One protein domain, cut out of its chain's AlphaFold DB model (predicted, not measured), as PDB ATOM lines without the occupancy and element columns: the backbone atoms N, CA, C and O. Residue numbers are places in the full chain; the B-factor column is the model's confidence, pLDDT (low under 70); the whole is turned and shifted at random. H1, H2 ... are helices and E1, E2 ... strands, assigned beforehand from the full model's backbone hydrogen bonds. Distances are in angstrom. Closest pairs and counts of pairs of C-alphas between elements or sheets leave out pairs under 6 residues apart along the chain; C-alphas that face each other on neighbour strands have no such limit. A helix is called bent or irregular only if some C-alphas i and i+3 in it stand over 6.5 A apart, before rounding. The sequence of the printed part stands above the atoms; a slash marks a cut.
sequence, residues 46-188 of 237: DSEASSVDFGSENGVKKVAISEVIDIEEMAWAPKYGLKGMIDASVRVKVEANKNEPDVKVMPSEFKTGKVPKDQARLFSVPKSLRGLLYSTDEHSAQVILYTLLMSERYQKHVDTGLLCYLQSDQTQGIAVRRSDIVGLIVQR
ATOM      1  N   ASP A  46      27.306   7.212  85.796       53.72
ATOM      2  CA  ASP A  46      27.169   7.172  87.273       53.72
ATOM      3  C   ASP A  46      27.917   6.035  88.015       53.72
ATOM      4  O   ASP A  46      27.682   5.799  89.199       53.72
ATOM      5  N   SER A  47      28.825   5.282  87.378       57.25
ATOM      6  CA  SER A  47      29.411   4.096  88.034       57.25
ATOM      7  C   SER A  47      30.755   4.366  88.727       57.25
ATOM      8  O   SER A  47      31.750   4.681  88.066       57.25
ATOM      9  N   GLU A  48      30.824   4.120  90.045       62.31
ATOM     10  CA  GLU A  48      32.084   3.989  90.805       62.31
ATOM     11  C   GLU A  48      33.029   2.922  90.212       62.31
ATOM     12  O   GLU A  48      34.242   2.996  90.411       62.31
ATOM     13  N   ALA A  49      32.505   1.972  89.421       65.88
ATOM     14  CA  ALA A  49      33.270   0.881  88.814       65.88
ATOM     15  C   ALA A  49      34.234   1.323  87.695       65.88
ATOM     16  O   ALA A  49      35.091   0.547  87.288       65.88
ATOM     17  N   SER A  50      34.123   2.564  87.210       81.50
ATOM     18  CA  SER A  50      35.038   3.144  86.212       81.50
ATOM     19  C   SER A  50      36.325   3.731  86.817       81.50
ATOM     20  O   SER A  50      37.126   4.353  86.116       81.50
ATOM     21  N   SER A  51      36.514   3.562  88.128       87.38
ATOM     22  CA  SER A  51      37.663   4.073  88.871       87.38
ATOM     23  C   SER A  51      38.909   3.225  88.611       87.38
ATOM     24  O   SER A  51      38.935   2.031  88.897       87.38
ATOM     25  N   VAL A  52      39.960   3.855  88.094       89.94
ATOM     26  CA  VAL A  52      41.234   3.218  87.744       89.94
ATOM     27  C   VAL A  52      42.362   3.870  88.537       89.94
ATOM     28  O   VAL A  52      42.498   5.094  88.540       89.94
ATOM     29  N   ASP A  53      43.182   3.055  89.200       89.62
ATOM     30  CA  ASP A  53      44.369   3.518  89.926       89.62
ATOM     31  C   ASP A  53      45.554   3.704  88.968       89.62
ATOM     32  O   ASP A  53      45.981   2.751  88.313       89.62
ATOM     33  N   PHE A  54      46.088   4.928  88.902       88.75
ATOM     34  CA  PHE A  54      47.293   5.290  88.146       88.75
ATOM     35  C   PHE A  54      48.567   5.302  89.011       88.75
ATOM     36  O   PHE A  54      49.603   5.838  88.604       88.75
ATOM     37  N   GLY A  55      48.510   4.711  90.204       83.62
ATOM     38  CA  GLY A  55      49.602   4.612  91.161       83.62
ATOM     39  C   GLY A  55      49.654   5.785  92.139       83.62
ATOM     40  O   GLY A  55      48.925   6.764  92.022       83.62
ATOM     41  N   SER A  56      50.574   5.712  93.103       73.94
ATOM     42  CA  SER A  56      50.622   6.607  94.273       73.94
ATOM     43  C   SER A  56      50.714   8.107  93.970       73.94
ATOM     44  O   SER A  56      50.305   8.908  94.800       73.94
ATOM     45  N   GLU A  57      51.276   8.495  92.823       76.81
ATOM     46  CA  GLU A  57      51.435   9.908  92.439       76.81
ATOM     47  C   GLU A  57      50.167  10.487  91.795       76.81
ATOM     48  O   GLU A  57      49.842  11.651  92.008       76.81
ATOM     49  N   ASN A  58      49.436   9.671  91.028       81.19
ATOM     50  CA  ASN A  58      48.275  10.112  90.250       81.19
ATOM     51  C   ASN A  58      46.935   9.692  90.861       81.19
ATOM     52  O   ASN A  58      45.909  10.278  90.512       81.19
ATOM     53  N   GLY A  59      46.954   8.711  91.762       85.88
ATOM     54  CA  GLY A  59      45.803   8.190  92.477       85.88
ATOM     55  C   GLY A  59      44.764   7.514  91.587       85.88
ATOM     56  O   GLY A  59      44.979   7.231  90.404       85.88
ATOM     57  N   VAL A  60      43.610   7.276  92.200       89.12
ATOM     58  CA  VAL A  60      42.427   6.706  91.558       89.12
ATOM     59  C   VAL A  60      41.676   7.800  90.802       89.12
ATOM     60  O   VAL A  60      41.409   8.863  91.359       89.12
ATOM     61  N   LYS A  61      41.324   7.537  89.540       88.94
ATOM     62  CA  LYS A  61      40.573   8.461  88.676       88.94
ATOM     63  C   LYS A  61      39.446   7.738  87.954       88.94
ATOM     64  O   LYS A  61      39.636   6.598  87.531       88.94
ATOM     65  N   LYS A  62      38.308   8.402  87.742       90.12
ATOM     66  CA  LYS A  62      37.267   7.875  86.853       90.12
ATOM     67  C   LYS A  62      37.706   7.976  85.399       90.12
ATOM     68  O   LYS A  62      38.230   9.004  84.959       90.12
ATOM     69  N   VAL A  63      37.494   6.891  84.667       90.94
ATOM     70  CA  VAL A  63      37.971   6.712  83.299       90.94
ATOM     71  C   VAL A  63      36.822   6.296  82.383       90.94
ATOM     72  O   VAL A  63      36.105   5.339  82.655       90.94
ATOM     73  N   ALA A  64      36.682   6.996  81.258       92.00
ATOM     74  CA  ALA A  64      35.702   6.703  80.219       92.00
ATOM     75  C   ALA A  64      36.388   6.511  78.866       92.00
ATOM     76  O   ALA A  64      37.047   7.431  78.375       92.00
ATOM     77  N   ILE A  65      36.205   5.360  78.223       93.00
ATOM     78  CA  ILE A  65      36.693   5.142  76.860       93.00
ATOM     79  C   ILE A  65      35.674   5.738  75.890       93.00
ATOM     80  O   ILE A  65      34.553   5.254  75.755       93.00
ATOM     81  N   SER A  66      36.076   6.819  75.225       92.25
ATOM     82  CA  SER A  66      35.220   7.557  74.293       92.25
ATOM     83  C   SER A  66      35.294   7.043  72.858       92.25
ATOM     84  O   SER A  66      34.306   7.125  72.135       92.25
ATOM     85  N   GLU A  67      36.447   6.522  72.445       94.69
ATOM     86  CA  GLU A  67      36.702   6.108  71.065       94.69
ATOM     87  C   GLU A  67      37.825   5.065  71.031       94.69
ATOM     88  O   GLU A  67      38.803   5.177  71.778       94.69
ATOM     89  N   VAL A  68      37.695   4.076  70.146       96.38
ATOM     90  CA  VAL A  68      38.800   3.204  69.725       96.38
ATOM     91  C   VAL A  68      39.343   3.788  68.428       96.38
ATOM     92  O   VAL A  68      38.620   3.848  67.438       96.38
ATOM     93  N   ILE A  69      40.581   4.269  68.467       96.94
ATOM     94  CA  ILE A  69      41.242   4.952  67.350       96.94
ATOM     95  C   ILE A  69      41.785   3.921  66.363       96.94
ATOM     96  O   ILE A  69      41.598   4.071  65.160       96.94
ATOM     97  N   ASP A  70      42.449   2.888  66.882       97.62
ATOM     98  CA  ASP A  70      43.031   1.810  66.084       97.62
ATOM     99  C   ASP A  70      43.116   0.510  66.906       97.62
ATOM    100  O   ASP A  70      43.078   0.549  68.143       97.62
ATOM    101  N   ILE A  71      43.224  -0.629  66.223       97.44
ATOM    102  CA  ILE A  71      43.392  -1.970  66.807       97.44
ATOM    103  C   ILE A  71      44.574  -2.678  66.148       97.44
ATOM    104  O   ILE A  71      44.779  -2.528  64.948       97.44
ATOM    105  N   GLU A  72      45.331  -3.459  66.920       96.50
ATOM    106  CA  GLU A  72      46.561  -4.114  66.444       96.50
ATOM    107  C   GLU A  72      47.462  -3.130  65.665       96.50
ATOM    108  O   GLU A  72      47.888  -3.365  64.532       96.50
ATOM    109  N   GLU A  73      47.722  -1.970  66.272       96.56
ATOM    110  CA  GLU A  73      48.430  -0.870  65.630       96.56
ATOM    111  C   GLU A  73      49.944  -1.131  65.638       96.56
ATOM    112  O   GLU A  73      50.616  -1.060  66.675       96.56
ATOM    113  N   MET A  74      50.515  -1.399  64.461       97.31
ATOM    114  CA  MET A  74      51.965  -1.512  64.301       97.31
ATOM    115  C   MET A  74      52.619  -0.126  64.355       97.31
ATOM    116  O   MET A  74      52.483   0.685  63.437       97.31
ATOM    117  N   ALA A  75      53.423   0.110  65.389       96.88
ATOM    118  CA  ALA A  75      54.143   1.361  65.587       96.88
ATOM    119  C   ALA A  75      55.662   1.153  65.606       96.88
ATOM    120  O   ALA A  75      56.188   0.123  66.041       96.88
ATOM    121  N   TRP A  76      56.373   2.177  65.137       97.31
ATOM    122  CA  TRP A  76      57.827   2.250  65.148       97.31
ATOM    123  C   TRP A  76      58.239   3.532  65.846       97.31
ATOM    124  O   TRP A  76      57.687   4.595  65.574       97.31
ATOM    125  N   ALA A  77      59.251   3.421  66.696       97.56
ATOM    126  CA  ALA A  77      59.895   4.551  67.333       97.56
ATOM    127  C   ALA A  77      61.405   4.498  67.068       97.56
ATOM    128  O   ALA A  77      62.171   4.031  67.926       97.56
ATOM    129  N   PRO A  78      61.854   4.897  65.859       96.50
ATOM    130  CA  PRO A  78      63.267   4.902  65.493       96.50
ATOM    131  C   PRO A  78      64.151   5.658  66.484       96.50
ATOM    132  O   PRO A  78      65.252   5.186  66.771       96.50
ATOM    133  N   LYS A  79      63.665   6.760  67.078       95.19
ATOM    134  CA  LYS A  79      64.402   7.526  68.099       95.19
ATOM    135  C   LYS A  79      64.841   6.666  69.285       95.19
ATOM    136  O   LYS A  79      65.908   6.894  69.851       95.19
ATOM    137  N   TYR A  80      64.022   5.687  69.659       95.44
ATOM    138  CA  TYR A  80      64.280   4.775  70.775       95.44
ATOM    139  C   TYR A  80      64.737   3.382  70.307       95.44
ATOM    140  O   TYR A  80      65.065   2.524  71.126       95.44
ATOM    141  N   GLY A  81      64.770   3.143  68.992       96.75
ATOM    142  CA  GLY A  81      65.062   1.842  68.403       96.75
ATOM    143  C   GLY A  81      64.071   0.764  68.845       96.75
ATOM    144  O   GLY A  81      64.497  -0.349  69.173       96.75
ATOM    145  N   LEU A  82      62.783   1.123  68.901       97.44
ATOM    146  CA  LEU A  82      61.671   0.266  69.317       97.44
ATOM    147  C   LEU A  82      60.701   0.015  68.155       97.44
ATOM    148  O   LEU A  82      60.488   0.869  67.293       97.44
ATOM    149  N   LYS A  83      60.077  -1.161  68.181       97.38
ATOM    150  CA  LYS A  83      58.977  -1.573  67.308       97.38
ATOM    151  C   LYS A  83      58.005  -2.397  68.148       97.38
ATOM    152  O   LYS A  83      58.458  -3.223  68.939       97.38
ATOM    153  N   GLY A  84      56.705  -2.198  67.968       96.94
ATOM    154  CA  GLY A  84      55.684  -2.940  68.706       96.94
ATOM    155  C   GLY A  84      54.351  -3.006  67.970       96.94
ATOM    156  O   GLY A  84      54.154  -2.314  66.971       96.94
ATOM    157  N   MET A  85      53.468  -3.867  68.474       97.88
ATOM    158  CA  MET A  85      52.078  -4.003  68.042       97.88
ATOM    159  C   MET A  85      51.192  -3.658  69.234       97.88
ATOM    160  O   MET A  85      51.190  -4.389  70.219       97.88
ATOM    161  N   ILE A  86      50.507  -2.524  69.181       97.94
ATOM    162  CA  ILE A  86      49.656  -2.057  70.275       97.94
ATOM    163  C   ILE A  86      48.283  -2.707  70.108       97.94
ATOM    164  O   ILE A  86      47.675  -2.547  69.054       97.94
ATOM    165  N   ASP A  87      47.787  -3.417  71.126       97.25
ATOM    166  CA  ASP A  87      46.501  -4.126  71.029       97.25
ATOM    167  C   ASP A  87      45.354  -3.181  70.639       97.25
ATOM    168  O   ASP A  87      44.586  -3.470  69.719       97.25
ATOM    169  N   ALA A  88      45.253  -2.037  71.322       97.56
ATOM    170  CA  ALA A  88      44.333  -0.968  70.962       97.56
ATOM    171  C   ALA A  88      44.872   0.414  71.342       97.56
ATOM    172  O   ALA A  88      45.428   0.621  72.425       97.56
ATOM    173  N   SER A  89      44.608   1.381  70.473       98.06
ATOM    174  CA  SER A  89      44.836   2.802  70.712       98.06
ATOM    175  C   SER A  89      43.497   3.463  70.993       98.06
ATOM    176  O   SER A  89      42.581   3.391  70.178       98.06
ATOM    177  N   VAL A  90      43.343   4.086  72.163       97.00
ATOM    178  CA  VAL A  90      42.038   4.571  72.639       97.00
ATOM    179  C   VAL A  90      42.076   6.040  73.039       97.00
ATOM    180  O   VAL A  90      43.072   6.540  73.568       97.00
ATOM    181  N   ARG A  91      40.958   6.736  72.817       96.12
ATOM    182  CA  ARG A  91      40.704   8.065  73.373       96.12
ATOM    183  C   ARG A  91      39.901   7.927  74.650       96.12
ATOM    184  O   ARG A  91      38.781   7.409  74.652       96.12
ATOM    185  N   VAL A  92      40.447   8.467  75.721       94.06
ATOM    186  CA  VAL A  92      39.936   8.303  77.070       94.06
ATOM    187  C   VAL A  92      39.680   9.669  77.685       94.06
ATOM    188  O   VAL A  92      40.520  10.562  77.593       94.06
ATOM    189  N   LYS A  93      38.524   9.833  78.323       92.19
ATOM    190  CA  LYS A  93      38.242  10.968  79.203       92.19
ATOM    191  C   LYS A  93      38.598  10.549  80.622       92.19
ATOM    192  O   LYS A  93      38.069   9.557  81.122       92.19
ATOM    193  N   VAL A  94      39.507  11.285  81.240       89.38
ATOM    194  CA  VAL A  94      39.958  11.064  82.611       89.38
ATOM    195  C   VAL A  94      39.430  12.211  83.457       89.38
ATOM    196  O   VAL A  94      39.647  13.378  83.131       89.38
ATOM    197  N   GLU A  95      38.723  11.889  84.536       83.56
ATOM    198  CA  GLU A  95      38.262  12.904  85.480       83.56
ATOM    199  C   GLU A  95      39.469  13.662  86.053       83.56
ATOM    200  O   GLU A  95      40.451  13.069  86.519       83.56
ATOM    201  N   ALA A  96      39.420  14.988  85.958       71.38
ATOM    202  CA  ALA A  96      40.441  15.875  86.483       71.38
ATOM    203  C   ALA A  96      39.895  16.609  87.711       71.38
ATOM    204  O   ALA A  96      38.704  16.876  87.807       71.38
ATOM    205  N   ASN A  97      40.781  17.037  88.613       64.62
ATOM    206  CA  ASN A  97      40.413  17.897  89.751       64.62
ATOM    207  C   ASN A  97      39.931  19.304  89.324       64.62
ATOM    208  O   ASN A  97      39.627  20.139  90.170       64.62
ATOM    209  N   LYS A  98      39.932  19.600  88.019       59.97
ATOM    210  CA  LYS A  98      39.414  20.832  87.416       59.97
ATOM    211  C   LYS A  98      38.057  20.510  86.787       59.97
ATOM    212  O   LYS A  98      37.864  19.387  86.343       59.97
ATOM    213  N   ASN A  99      37.157  21.490  86.698       59.75
ATOM    214  CA  ASN A  99      35.767  21.322  86.230       59.75
ATOM    215  C   ASN A  99      35.587  20.705  84.819       59.75
ATOM    216  O   ASN A  99      34.449  20.496  84.408       59.75
ATOM    217  N   GLU A 100      36.659  20.404  84.081       70.94
ATOM    218  CA  GLU A 100      36.609  19.770  82.763       70.94
ATOM    219  C   GLU A 100      37.444  18.477  82.730       70.94
ATOM    220  O   GLU A 100      38.579  18.469  83.219       70.94
ATOM    221  N   PRO A 101      36.915  17.384  82.146       75.00
ATOM    222  CA  PRO A 101      37.641  16.125  82.018       75.00
ATOM    223  C   PRO A 101      38.815  16.257  81.042       75.00
ATOM    224  O   PRO A 101      38.683  16.821  79.957       75.00
ATOM    225  N   ASP A 102      39.953  15.668  81.404       86.94
ATOM    226  CA  ASP A 102      41.147  15.635  80.562       86.94
ATOM    227  C   ASP A 102      41.006  14.532  79.503       86.94
ATOM    228  O   ASP A 102      40.803  13.357  79.828       86.94
ATOM    229  N   VAL A 103      41.076  14.899  78.223       91.19
ATOM    230  CA  VAL A 103      40.946  13.951  77.110       91.19
ATOM    231  C   VAL A 103      42.325  13.544  76.617       91.19
ATOM    232  O   VAL A 103      43.045  14.334  76.007       91.19
ATOM    233  N   LYS A 104      42.660  12.270  76.809       93.62
ATOM    234  CA  LYS A 104      43.960  11.695  76.467       93.62
ATOM    235  C   LYS A 104      43.834  10.591  75.425       93.62
ATOM    236  O   LYS A 104      42.859   9.846  75.403       93.62
ATOM    237  N   VAL A 105      44.851  10.466  74.579       96.31
ATOM    238  CA  VAL A 105      45.055   9.291  73.721       96.31
ATOM    239  C   VAL A 105      46.110   8.416  74.381       96.31
ATOM    240  O   VAL A 105      47.157   8.929  74.773       96.31
ATOM    241  N   MET A 106      45.830   7.124  74.542       97.44
ATOM    242  CA  MET A 106      46.708   6.201  75.263       97.44
ATOM    243  C   MET A 106      46.591   4.759  74.749       97.44
ATOM    244  O   MET A 106      45.559   4.413  74.167       97.44
ATOM    245  N   PRO A 107      47.617   3.912  74.961       98.19
ATOM    246  CA  PRO A 107      47.532   2.495  74.633       98.19
ATOM    247  C   PRO A 107      46.670   1.763  75.664       98.19
ATOM    248  O   PRO A 107      46.705   2.085  76.855       98.19
ATOM    249  N   SER A 108      45.943   0.746  75.212       96.94
ATOM    250  CA  SER A 108      45.241  -0.225  76.049       96.94
ATOM    251  C   SER A 108      45.773  -1.621  75.743       96.94
ATOM    252  O   SER A 108      45.609  -2.101  74.626       96.94
ATOM    253  N   GLU A 109      46.405  -2.260  76.725       96.25
ATOM    254  CA  GLU A 109      46.965  -3.614  76.630       96.25
ATOM    255  C   GLU A 109      46.032  -4.624  77.301       96.25
ATOM    256  O   GLU A 109      45.649  -4.442  78.464       96.25
ATOM    257  N   PHE A 110      45.716  -5.725  76.618       93.25
ATOM    258  CA  PHE A 110      44.815  -6.752  77.131       93.25
ATOM    259  C   PHE A 110      45.562  -8.037  77.490       93.25
ATOM    260  O   PHE A 110      46.224  -8.672  76.674       93.25
ATOM    261  N   LYS A 111      45.392  -8.492  78.733       90.19
ATOM    262  CA  LYS A 111      45.951  -9.753  79.227       90.19
ATOM    263  C   LYS A 111      44.844 -10.755  79.523       90.19
ATOM    264  O   LYS A 111      43.940 -10.513  80.322       90.19
ATOM    265  N   THR A 112      44.947 -11.920  78.890       78.44
ATOM    266  CA  THR A 112      43.995 -13.035  79.014       78.44
ATOM    267  C   THR A 112      44.366 -14.034  80.111       78.44
ATOM    268  O   THR A 112      43.612 -14.971  80.341       78.44
ATOM    269  N   GLY A 113      45.497 -13.864  80.802       67.44
ATOM    270  CA  GLY A 113      45.877 -14.677  81.964       67.44
ATOM    271  C   GLY A 113      45.353 -14.106  83.286       67.44
ATOM    272  O   GLY A 113      45.057 -12.916  83.383       67.44
ATOM    273  N   LYS A 114      45.270 -14.942  84.332       55.22
ATOM    274  CA  LYS A 114      44.983 -14.471  85.700       55.22
ATOM    275  C   LYS A 114      46.089 -13.529  86.166       55.22
ATOM    276  O   LYS A 114      47.262 -13.830  85.947       55.22
ATOM    277  N   VAL A 115      45.724 -12.481  86.905       53.34
ATOM    278  CA  VAL A 115      46.663 -11.813  87.817       53.34
ATOM    279  C   VAL A 115      47.232 -12.901  88.742       53.34
ATOM    280  O   VAL A 115      46.441 -13.618  89.372       53.34
ATOM    281  N   PRO A 116      48.556 -13.126  88.776       51.97
ATOM    282  CA  PRO A 116      49.159 -14.109  89.667       51.97
ATOM    283  C   PRO A 116      48.607 -13.987  91.096       51.97
ATOM    284  O   PRO A 116      48.592 -12.909  91.684       51.97
ATOM    285  N   LYS A 117      48.130 -15.103  91.666       42.09
ATOM    286  CA  LYS A 117      47.440 -15.148  92.974       42.09
ATOM    287  C   LYS A 117      48.273 -14.584  94.139       42.09
ATOM    288  O   LYS A 117      47.705 -14.199  95.157       42.09
ATOM    289  N   ASP A 118      49.585 -14.472  93.964       44.81
ATOM    290  CA  ASP A 118      50.512 -13.899  94.939       44.81
ATOM    291  C   ASP A 118      50.481 -12.355  94.985       44.81
ATOM    292  O   ASP A 118      51.051 -11.757  95.893       44.81
ATOM    293  N   GLN A 119      49.781 -11.683  94.059       49.22
ATOM    294  CA  GLN A 119      49.724 -10.216  93.974       49.22
ATOM    295  C   GLN A 119      48.618  -9.548  94.799       49.22
ATOM    296  O   GLN A 119      48.786  -8.395  95.191       49.22
ATOM    297  N   ALA A 120      47.545 -10.255  95.173       42.44
ATOM    298  CA  ALA A 120      46.501  -9.682  96.036       42.44
ATOM    299  C   ALA A 120      47.012  -9.353  97.456       42.44
ATOM    300  O   ALA A 120      46.527  -8.424  98.092       42.44
ATOM    301  N   ARG A 121      48.038 -10.068  97.943       39.84
ATOM    302  CA  ARG A 121      48.702  -9.799  99.235       39.84
ATOM    303  C   ARG A 121      49.801  -8.734  99.150       39.84
ATOM    304  O   ARG A 121      50.429  -8.418 100.156       39.84
ATOM    305  N   LEU A 122      50.076  -8.218  97.955       42.28
ATOM    306  CA  LEU A 122      51.332  -7.539  97.652       42.28
ATOM    307  C   LEU A 122      51.204  -6.031  97.425       42.28
ATOM    308  O   LEU A 122      52.206  -5.313  97.437       42.28
ATOM    309  N   PHE A 123      49.970  -5.537  97.328       42.19
ATOM    310  CA  PHE A 123      49.660  -4.114  97.464       42.19
ATOM    311  C   PHE A 123      50.087  -3.547  98.834       42.19
ATOM    312  O   PHE A 123      50.270  -2.342  98.961       42.19
ATOM    313  N   SER A 124      50.347  -4.411  99.824       40.16
ATOM    314  CA  SER A 124      50.821  -4.051 101.168       40.16
ATOM    315  C   SER A 124      52.349  -4.126 101.357       40.16
ATOM    316  O   SER A 124      52.828  -3.820 102.445       40.16
ATOM    317  N   VAL A 125      53.136  -4.539 100.348       40.03
ATOM    318  CA  VAL A 125      54.594  -4.760 100.497       40.03
ATOM    319  C   VAL A 125      55.421  -3.624  99.860       40.03
ATOM    320  O   VAL A 125      55.162  -3.262  98.701       40.03
ATOM    321  N   PRO A 126      56.444  -3.081 100.558       40.91
ATOM    322  CA  PRO A 126      57.303  -2.003 100.060       40.91
ATOM    323  C   PRO A 126      58.038  -2.340  98.757       40.91
ATOM    324  O   PRO A 126      58.548  -3.443  98.561       40.91
ATOM    325  N   LYS A 127      58.151  -1.341  97.876       43.84
ATOM    326  CA  LYS A 127      58.728  -1.445  96.524       43.84
ATOM    327  C   LYS A 127      60.197  -1.910  96.503       43.84
ATOM    328  O   LYS A 127      60.609  -2.548  95.543       43.84
ATOM    329  N   SER A 128      60.956  -1.670  97.576       42.84
ATOM    330  CA  SER A 128      62.349  -2.125  97.747       42.84
ATOM    331  C   SER A 128      62.502  -3.643  97.912       42.84
ATOM    332  O   SER A 128      63.578  -4.173  97.657       42.84
ATOM    333  N   LEU A 129      61.434  -4.349  98.296       40.62
ATOM    334  CA  LEU A 129      61.398  -5.811  98.441       40.62
ATOM    335  C   LEU A 129      60.731  -6.504  97.239       40.62
ATOM    336  O   LEU A 129      60.566  -7.721  97.234       40.62
ATOM    337  N   ARG A 130      60.337  -5.735  96.215       46.78
ATOM    338  CA  ARG A 130      59.490  -6.186  95.100       46.78
ATOM    339  C   ARG A 130      60.268  -6.715  93.887       46.78
ATOM    340  O   ARG A 130      59.645  -7.203  92.952       46.78
ATOM    341  N   GLY A 131      61.607  -6.717  93.930       39.12
ATOM    342  CA  GLY A 131      62.509  -7.192  92.860       39.12
ATOM    343  C   GLY A 131      62.406  -8.683  92.485       39.12
ATOM    344  O   GLY A 131      63.306  -9.222  91.847       39.12
ATOM    345  N   LEU A 132      61.330  -9.360  92.895       38.41
ATOM    346  CA  LEU A 132      61.050 -10.768  92.635       38.41
ATOM    347  C   LEU A 132      59.723 -11.011  91.883       38.41
ATOM    348  O   LEU A 132      59.363 -12.171  91.691       38.41
ATOM    349  N   LEU A 133      58.984  -9.970  91.466       39.38
ATOM    350  CA  LEU A 133      57.727 -10.123  90.714       39.38
ATOM    351  C   LEU A 133      57.877  -9.702  89.258       39.38
ATOM    352  O   LEU A 133      57.607  -8.574  88.874       39.38
ATOM    353  N   TYR A 134      58.269 -10.673  88.449       45.16
ATOM    354  CA  TYR A 134      58.596 -10.486  87.042       45.16
ATOM    355  C   TYR A 134      57.378 -10.076  86.190       45.16
ATOM    356  O   TYR A 134      57.481  -9.180  85.366       45.16
ATOM    357  N   SER A 135      56.179 -10.619  86.435       46.62
ATOM    358  CA  SER A 135      55.065 -10.496  85.477       46.62
ATOM    359  C   SER A 135      54.281  -9.173  85.493       46.62
ATOM    360  O   SER A 135      53.891  -8.686  84.433       46.62
ATOM    361  N   THR A 136      54.021  -8.564  86.657       52.91
ATOM    362  CA  THR A 136      53.286  -7.278  86.722       52.91
ATOM    363  C   THR A 136      54.157  -6.115  86.254       52.91
ATOM    364  O   THR A 136      53.660  -5.197  85.593       52.91
ATOM    365  N   ASP A 137      55.456  -6.182  86.539       69.38
ATOM    366  CA  ASP A 137      56.424  -5.190  86.083       69.38
ATOM    367  C   ASP A 137      56.702  -5.347  84.576       69.38
ATOM    368  O   ASP A 137      56.808  -4.339  83.884       69.38
ATOM    369  N   GLU A 138      56.704  -6.570  84.027       84.44
ATOM    370  CA  GLU A 138      56.793  -6.823  82.577       84.44
ATOM    371  C   GLU A 138      55.585  -6.280  81.802       84.44
ATOM    372  O   GLU A 138      55.755  -5.596  80.792       84.44
ATOM    373  N   HIS A 139      54.359  -6.537  82.269       89.94
ATOM    374  CA  HIS A 139      53.161  -6.005  81.610       89.94
ATOM    375  C   HIS A 139      53.122  -4.473  81.667       89.94
ATOM    376  O   HIS A 139      52.800  -3.820  80.676       89.94
ATOM    377  N   SER A 140      53.500  -3.892  82.808       91.88
ATOM    378  CA  SER A 140      53.614  -2.437  82.947       91.88
ATOM    379  C   SER A 140      54.701  -1.877  82.027       91.88
ATOM    380  O   SER A 140      54.480  -0.870  81.359       91.88
ATOM    381  N   ALA A 141      55.855  -2.546  81.935       94.12
ATOM    382  CA  ALA A 141      56.939  -2.183  81.029       94.12
ATOM    383  C   ALA A 141      56.492  -2.189  79.565       94.12
ATOM    384  O   ALA A 141      56.832  -1.266  78.829       94.12
ATOM    385  N   GLN A 142      55.694  -3.176  79.153       95.56
ATOM    386  CA  GLN A 142      55.124  -3.233  77.808       95.56
ATOM    387  C   GLN A 142      54.258  -1.999  77.519       95.56
ATOM    388  O   GLN A 142      54.483  -1.322  76.517       95.56
ATOM    389  N   VAL A 143      53.352  -1.639  78.434       97.19
ATOM    390  CA  VAL A 143      52.519  -0.431  78.300       97.19
ATOM    391  C   VAL A 143      53.376   0.838  78.249       97.19
ATOM    392  O   VAL A 143      53.142   1.696  77.404       97.19
ATOM    393  N   ILE A 144      54.414   0.951  79.087       97.06
ATOM    394  CA  ILE A 144      55.351   2.090  79.073       97.06
ATOM    395  C   ILE A 144      56.113   2.176  77.740       97.06
ATOM    396  O   ILE A 144      56.315   3.263  77.208       97.06
ATOM    397  N   LEU A 145      56.539   1.053  77.159       97.88
ATOM    398  CA  LEU A 145      57.171   1.063  75.837       97.88
ATOM    399  C   LEU A 145      56.175   1.487  74.747       97.88
ATOM    400  O   LEU A 145      56.556   2.181  73.802       97.88
ATOM    401  N   TYR A 146      54.899   1.129  74.890       98.44
ATOM    402  CA  TYR A 146      53.844   1.533  73.962       98.44
ATOM    403  C   TYR A 146      53.549   3.027  74.027       98.44
ATOM    404  O   TYR A 146      53.306   3.633  72.984       98.44
ATOM    405  N   THR A 147      53.662   3.663  75.196       98.19
ATOM    406  CA  THR A 147      53.529   5.124  75.266       98.19
ATOM    407  C   THR A 147      54.645   5.838  74.498       98.19
ATOM    408  O   THR A 147      54.373   6.844  73.844       98.19
ATOM    409  N   LEU A 148      55.877   5.307  74.485       98.06
ATOM    410  CA  LEU A 148      56.970   5.845  73.660       98.06
ATOM    411  C   LEU A 148      56.679   5.685  72.162       98.06
ATOM    412  O   LEU A 148      56.856   6.639  71.401       98.06
ATOM    413  N   LEU A 149      56.195   4.507  71.752       98.38
ATOM    414  CA  LEU A 149      55.804   4.221  70.366       98.38
ATOM    415  C   LEU A 149      54.702   5.167  69.880       98.38
ATOM    416  O   LEU A 149      54.843   5.801  68.833       98.38
ATOM    417  N   MET A 150      53.633   5.309  70.663       98.06
ATOM    418  CA  MET A 150      52.539   6.229  70.360       98.06
ATOM    419  C   MET A 150      53.001   7.684  70.377       98.06
ATOM    420  O   MET A 150      52.566   8.462  69.532       98.06
ATOM    421  N   SER A 151      53.906   8.054  71.287       97.62
ATOM    422  CA  SER A 151      54.380   9.436  71.368       97.62
ATOM    423  C   SER A 151      55.087   9.888  70.094       97.62
ATOM    424  O   SER A 151      54.862  11.000  69.613       97.62
ATOM    425  N   GLU A 152      55.934   9.023  69.533       96.81
ATOM    426  CA  GLU A 152      56.641   9.302  68.280       96.81
ATOM    427  C   GLU A 152      55.686   9.266  67.084       96.81
ATOM    428  O   GLU A 152      55.699  10.176  66.257       96.81
ATOM    429  N   ARG A 153      54.790   8.273  67.036       95.94
ATOM    430  CA  ARG A 153      53.828   8.110  65.942       95.94
ATOM    431  C   ARG A 153      52.823   9.256  65.835       95.94
ATOM    432  O   ARG A 153      52.596   9.761  64.739       95.94
ATOM    433  N   TYR A 154      52.229   9.669  66.952       95.88
ATOM    434  CA  TYR A 154      51.230  10.741  66.983       95.88
ATOM    435  C   TYR A 154      51.844  12.135  67.150       95.88
ATOM    436  O   TYR A 154      51.101  13.116  67.185       95.88
ATOM    437  N   GLN A 155      53.175  12.233  67.276       95.81
ATOM    438  CA  GLN A 155      53.907  13.479  67.546       95.81
ATOM    439  C   GLN A 155      53.339  14.259  68.747       95.81
ATOM    440  O   GLN A 155      53.310  15.489  68.771       95.81
ATOM    441  N   LYS A 156      52.857  13.531  69.755       95.12
ATOM    442  CA  LYS A 156      52.231  14.070  70.965       95.12
ATOM    443  C   LYS A 156      52.731  13.290  72.160       95.12
ATOM    444  O   LYS A 156      52.878  12.084  72.081       95.12
ATOM    445  N   HIS A 157      52.971  13.963  73.275       95.25
ATOM    446  CA  HIS A 157      53.430  13.278  74.475       95.25
ATOM    447  C   HIS A 157      52.322  12.380  75.047       95.25
ATOM    448  O   HIS A 157      51.268  12.878  75.440       95.25
ATOM    449  N   VAL A 158      52.571  11.071  75.095       96.88
ATOM    450  CA  VAL A 158      51.713  10.071  75.740       96.88
ATOM    451  C   VAL A 158      52.425   9.582  76.999       96.88
ATOM    452  O   VAL A 158      53.521   9.033  76.930       96.88
ATOM    453  N   ASP A 159      51.805   9.793  78.157       95.12
ATOM    454  CA  ASP A 159      52.393   9.524  79.476       95.12
ATOM    455  C   ASP A 159      51.578   8.563  80.338       95.12
ATOM    456  O   ASP A 159      51.944   8.271  81.477       95.12
ATOM    457  N   THR A 160      50.482   8.054  79.793       96.12
ATOM    458  CA  THR A 160      49.595   7.119  80.476       96.12
ATOM    459  C   THR A 160      49.172   5.997  79.543       96.12
ATOM    460  O   THR A 160      49.184   6.190  78.330       96.12
ATOM    461  N   GLY A 161      48.763   4.860  80.102       97.00
ATOM    462  CA  GLY A 161      48.171   3.724  79.394       97.00
ATOM    463  C   GLY A 161      47.230   2.925  80.291       97.00
ATOM    464  O   GLY A 161      47.225   3.111  81.511       97.00
ATOM    465  N   LEU A 162      46.437   2.040  79.692       95.94
ATOM    466  CA  LEU A 162      45.549   1.112  80.391       95.94
ATOM    467  C   LEU A 162      46.077  -0.317  80.256       95.94
ATOM    468  O   LEU A 162      46.487  -0.742  79.178       95.94
ATOM    469  N   LEU A 163      46.052  -1.059  81.360       94.56
ATOM    470  CA  LEU A 163      46.385  -2.477  81.410       94.56
ATOM    471  C   LEU A 163      45.176  -3.256  81.929       94.56
ATOM    472  O   LEU A 163      44.782  -3.105  83.087       94.56
ATOM    473  N   CYS A 164      44.595  -4.094  81.076       91.75
ATOM    474  CA  CYS A 164      43.321  -4.760  81.326       91.75
ATOM    475  C   CYS A 164      43.508  -6.273  81.462       91.75
ATOM    476  O   CYS A 164      43.854  -6.964  80.504       91.75
ATOM    477  N   TYR A 165      43.224  -6.812  82.644       89.38
ATOM    478  CA  TYR A 165      43.218  -8.248  82.911       89.38
ATOM    479  C   TYR A 165      41.807  -8.808  82.735       89.38
ATOM    480  O   TYR A 165      40.992  -8.792  83.659       89.38
ATOM    481  N   LEU A 166      41.537  -9.347  81.547       84.38
ATOM    482  CA  LEU A 166      40.200  -9.776  81.118       84.38
ATOM    483  C   LEU A 166      39.633 -10.950  81.930       84.38
ATOM    484  O   LEU A 166      38.430 -11.173  81.934       84.38
ATOM    485  N   GLN A 167      40.477 -11.736  82.606       78.62
ATOM    486  CA  GLN A 167      40.008 -12.859  83.428       78.62
ATOM    487  C   GLN A 167      39.595 -12.469  84.849       78.62
ATOM    488  O   GLN A 167      38.874 -13.241  85.486       78.62
ATOM    489  N   SER A 168      40.091 -11.338  85.353       75.00
ATOM    490  CA  SER A 168      39.870 -10.870  86.725       75.00
ATOM    491  C   SER A 168      39.094  -9.558  86.795       75.00
ATOM    492  O   SER A 168      38.989  -9.006  87.884       75.00
ATOM    493  N   ASP A 169      38.602  -9.050  85.661       75.38
ATOM    494  CA  ASP A 169      37.892  -7.769  85.528       75.38
ATOM    495  C   ASP A 169      38.660  -6.578  86.134       75.38
ATOM    496  O   ASP A 169      38.082  -5.575  86.545       75.38
ATOM    497  N   GLN A 170      39.993  -6.679  86.189       83.38
ATOM    498  CA  GLN A 170      40.855  -5.648  86.765       83.38
ATOM    499  C   GLN A 170      41.446  -4.781  85.664       83.38
ATOM    500  O   GLN A 170      42.032  -5.290  84.707       83.38
ATOM    501  N   THR A 171      41.334  -3.467  85.835       89.69
ATOM    502  CA  THR A 171      41.992  -2.477  84.979       89.69
ATOM    503  C   THR A 171      42.911  -1.622  85.827       89.69
ATOM    504  O   THR A 171      42.489  -1.057  86.833       89.69
ATOM    505  N   GLN A 172      44.170  -1.539  85.415       90.62
ATOM    506  CA  GLN A 172      45.181  -0.717  86.053       90.62
ATOM    507  C   GLN A 172      45.581   0.420  85.115       90.62
ATOM    508  O   GLN A 172      45.798   0.211  83.919       90.62
ATOM    509  N   GLY A 173      45.705   1.619  85.672       93.19
ATOM    510  CA  GLY A 173      46.274   2.764  84.991       93.19
ATOM    511  C   GLY A 173      47.789   2.729  85.134       93.19
ATOM    512  O   GLY A 173      48.330   2.575  86.228       93.19
ATOM    513  N   ILE A 174      48.499   2.877  84.025       93.75
ATOM    514  CA  ILE A 174      49.952   3.003  84.024       93.75
ATOM    515  C   ILE A 174      50.278   4.465  83.788       93.75
ATOM    516  O   ILE A 174      49.977   4.990  82.724       93.75
ATOM    517  N   ALA A 175      50.883   5.122  84.776       93.19
ATOM    518  CA  ALA A 175      51.471   6.445  84.625       93.19
ATOM    519  C   ALA A 175      52.988   6.320  84.471       93.19
ATOM    520  O   ALA A 175      53.670   5.724  85.308       93.19
ATOM    521  N   VAL A 176      53.514   6.863  83.380       92.75
ATOM    522  CA  VAL A 176      54.916   6.709  83.008       92.75
ATOM    523  C   VAL A 176      55.783   7.626  83.862       92.75
ATOM    524  O   VAL A 176      55.604   8.841  83.873       92.75
ATOM    525  N   ARG A 177      56.788   7.051  84.525       91.00
ATOM    526  CA  ARG A 177      57.813   7.819  85.243       91.00
ATOM    527  C   ARG A 177      59.114   7.814  84.462       91.00
ATOM    528  O   ARG A 177      59.497   6.815  83.851       91.00
ATOM    529  N   ARG A 178      59.859   8.915  84.554       89.69
ATOM    530  CA  ARG A 178      61.159   9.051  83.880       89.69
ATOM    531  C   ARG A 178      62.138   7.938  84.266       89.69
ATOM    532  O   ARG A 178      62.851   7.446  83.399       89.69
ATOM    533  N   SER A 179      62.169   7.534  85.538       88.25
ATOM    534  CA  SER A 179      63.035   6.444  86.004       88.25
ATOM    535  C   SER A 179      62.713   5.112  85.330       88.25
ATOM    536  O   SER A 179      63.631   4.361  85.009       88.25
ATOM    537  N   ASP A 180      61.429   4.846  85.073       89.75
ATOM    538  CA  ASP A 180      60.984   3.611  84.428       89.75
ATOM    539  C   ASP A 180      61.425   3.599  82.953       89.75
ATOM    540  O   ASP A 180      62.013   2.620  82.498       89.75
ATOM    541  N   ILE A 181      61.270   4.723  82.235       91.62
ATOM    542  CA  ILE A 181      61.789   4.873  80.861       91.62
ATOM    543  C   ILE A 181      63.302   4.641  80.828       91.62
ATOM    544  O   ILE A 181      63.787   3.870  80.005       91.62
ATOM    545  N   VAL A 182      64.059   5.307  81.706       92.69
ATOM    546  CA  VAL A 182      65.525   5.183  81.732       92.69
ATOM    547  C   VAL A 182      65.934   3.728  81.949       92.69
ATOM    548  O   VAL A 182      66.762   3.223  81.194       92.69
ATOM    549  N   GLY A 183      65.323   3.042  82.918       89.44
ATOM    550  CA  GLY A 183      65.578   1.624  83.167       89.44
ATOM    551  C   GLY A 183      65.308   0.762  81.934       89.44
ATOM    552  O   GLY A 183      66.175   0.000  81.514       89.44
ATOM    553  N   LEU A 184      64.149   0.935  81.294       94.00
ATOM    554  CA  LEU A 184      63.769   0.154  80.112       94.00
ATOM    555  C   LEU A 184      64.682   0.406  78.909       94.00
ATOM    556  O   LEU A 184      65.066  -0.540  78.223       94.00
ATOM    557  N   ILE A 185      65.084   1.656  78.668       94.88
ATOM    558  CA  ILE A 185      65.998   1.994  77.570       94.88
ATOM    559  C   ILE A 185      67.405   1.444  77.830       94.88
ATOM    560  O   ILE A 185      68.042   0.942  76.902       94.88
ATOM    561  N   VAL A 186      67.886   1.465  79.079       93.31
ATOM    562  CA  VAL A 186      69.159   0.824  79.448       93.31
ATOM    563  C   VAL A 186      69.102  -0.683  79.185       93.31
ATOM    564  O   VAL A 186      69.982  -1.199  78.495       93.31
ATOM    565  N   GLN A 187      68.045  -1.369  79.634       92.62
ATOM    566  CA  GLN A 187      67.867  -2.805  79.385       92.62
ATOM    567  C   GLN A 187      67.780  -3.119  77.884       92.62
ATOM    568  O   GLN A 187      68.416  -4.057  77.404       92.62
ATOM    569  N   ARG A 188      67.057  -2.301  77.112       94.69
ATOM    570  CA  ARG A 188      66.981  -2.428  75.650       94.69
ATOM    571  C   ARG A 188      68.354  -2.295  74.996       94.69
ATOM    572  O   ARG A 188      68.664  -3.041  74.070       94.69
TER     573      ARG A 188
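This is residues 46 to 188 of the 237 residues of the protein "DNA replication ATP-dependent helicase/nuclease" of Rosa chinensis (UniProt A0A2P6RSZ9). A strongly curled sheet of six strands is folded back on itself, its edge strands E1 and E6 coming close together, and wraps round one long helix, H1. The short helix H2 packs across H1, and at one end of the domain residues 123 to 129 stick out from a long stretch with no named element. The printed part has 143 residues, with two named helices and six named strands that follow along the chain as E1 E2 E3 E4 H1 E5 E6 H2; the sheet, in the order E1 E2 E3 E4 E5 E6, is mixed, and the class is mixed, helices and strands. It is compact, with a radius of gyration of the C-alphas of 15.1 A and spans of 42 by 39 by 28 A.

Start with the sheet: E1, residues 51 to 53, E2, 60 to 77, E3, 82 to 94, and E4, 102 to 111, form a meander, each strand the antiparallel neighbour of the one before. Look at N 52 and O 61, 2.8 A apart, for E1 and E2; N 69 and O 89, 2.8 A, for E2 and E3; and N 92 and O 104, 2.8 A, for E3 and E4. E2 bends by 99 degrees at residue 74, and E3 by 81 degrees at residue 85. E5, residues 160 to 165, is parallel to E4, with N 162 and O 107 at 2.8 A. E6, residues 170 to 175, forms a hairpin with E5, with N 163 and O 172 at 2.9 A. It is a folded sheet, bent back into two leaves: E1 and E2 face E4, E5 and E6, with E3 as the hinge. The closest C-alphas of E1 and E6 are those of Asp 53 and Gly 173, 5.3 A apart. The sheet curls round H1, residues 134 to 153; its closest C-alpha pair with E5 is Val 143 and Gly 161, 6.1 A. E4, H1 and E5 make a strand-helix-strand unit, parallel neighbour strands joined through a helix, with a right-handed crossover. H2, residues 178 to 188, touches H1 with H1's residues 141 to 145 alone, about perpendicular at 83 degrees; the closest C-alphas are Ile 144 and Ile 181, 7.2 A. In both helices every O i to N i+4 pair is within hydrogen-bond range.

Find C-alpha 51 at (37.663, 4.073, 88.871), where E1 begins. E2 spans 29.9 A, E3 27.7 A and E4 25.9 A. From C-alpha 134 at (58.596, -10.486, 87.042), H1 runs 28.5 A. H2 ends at C-alpha 188, (66.981, -2.428, 75.650).

The C-alphas farthest apart, of Asp 46 and Val 186, are 43.2 A apart. The printed part has no cut; the one long link, residues 112 to 133, joins E4 to H1. Confidence is under 70 at residues 46 to 49, 97 to 99 and 113 to 137.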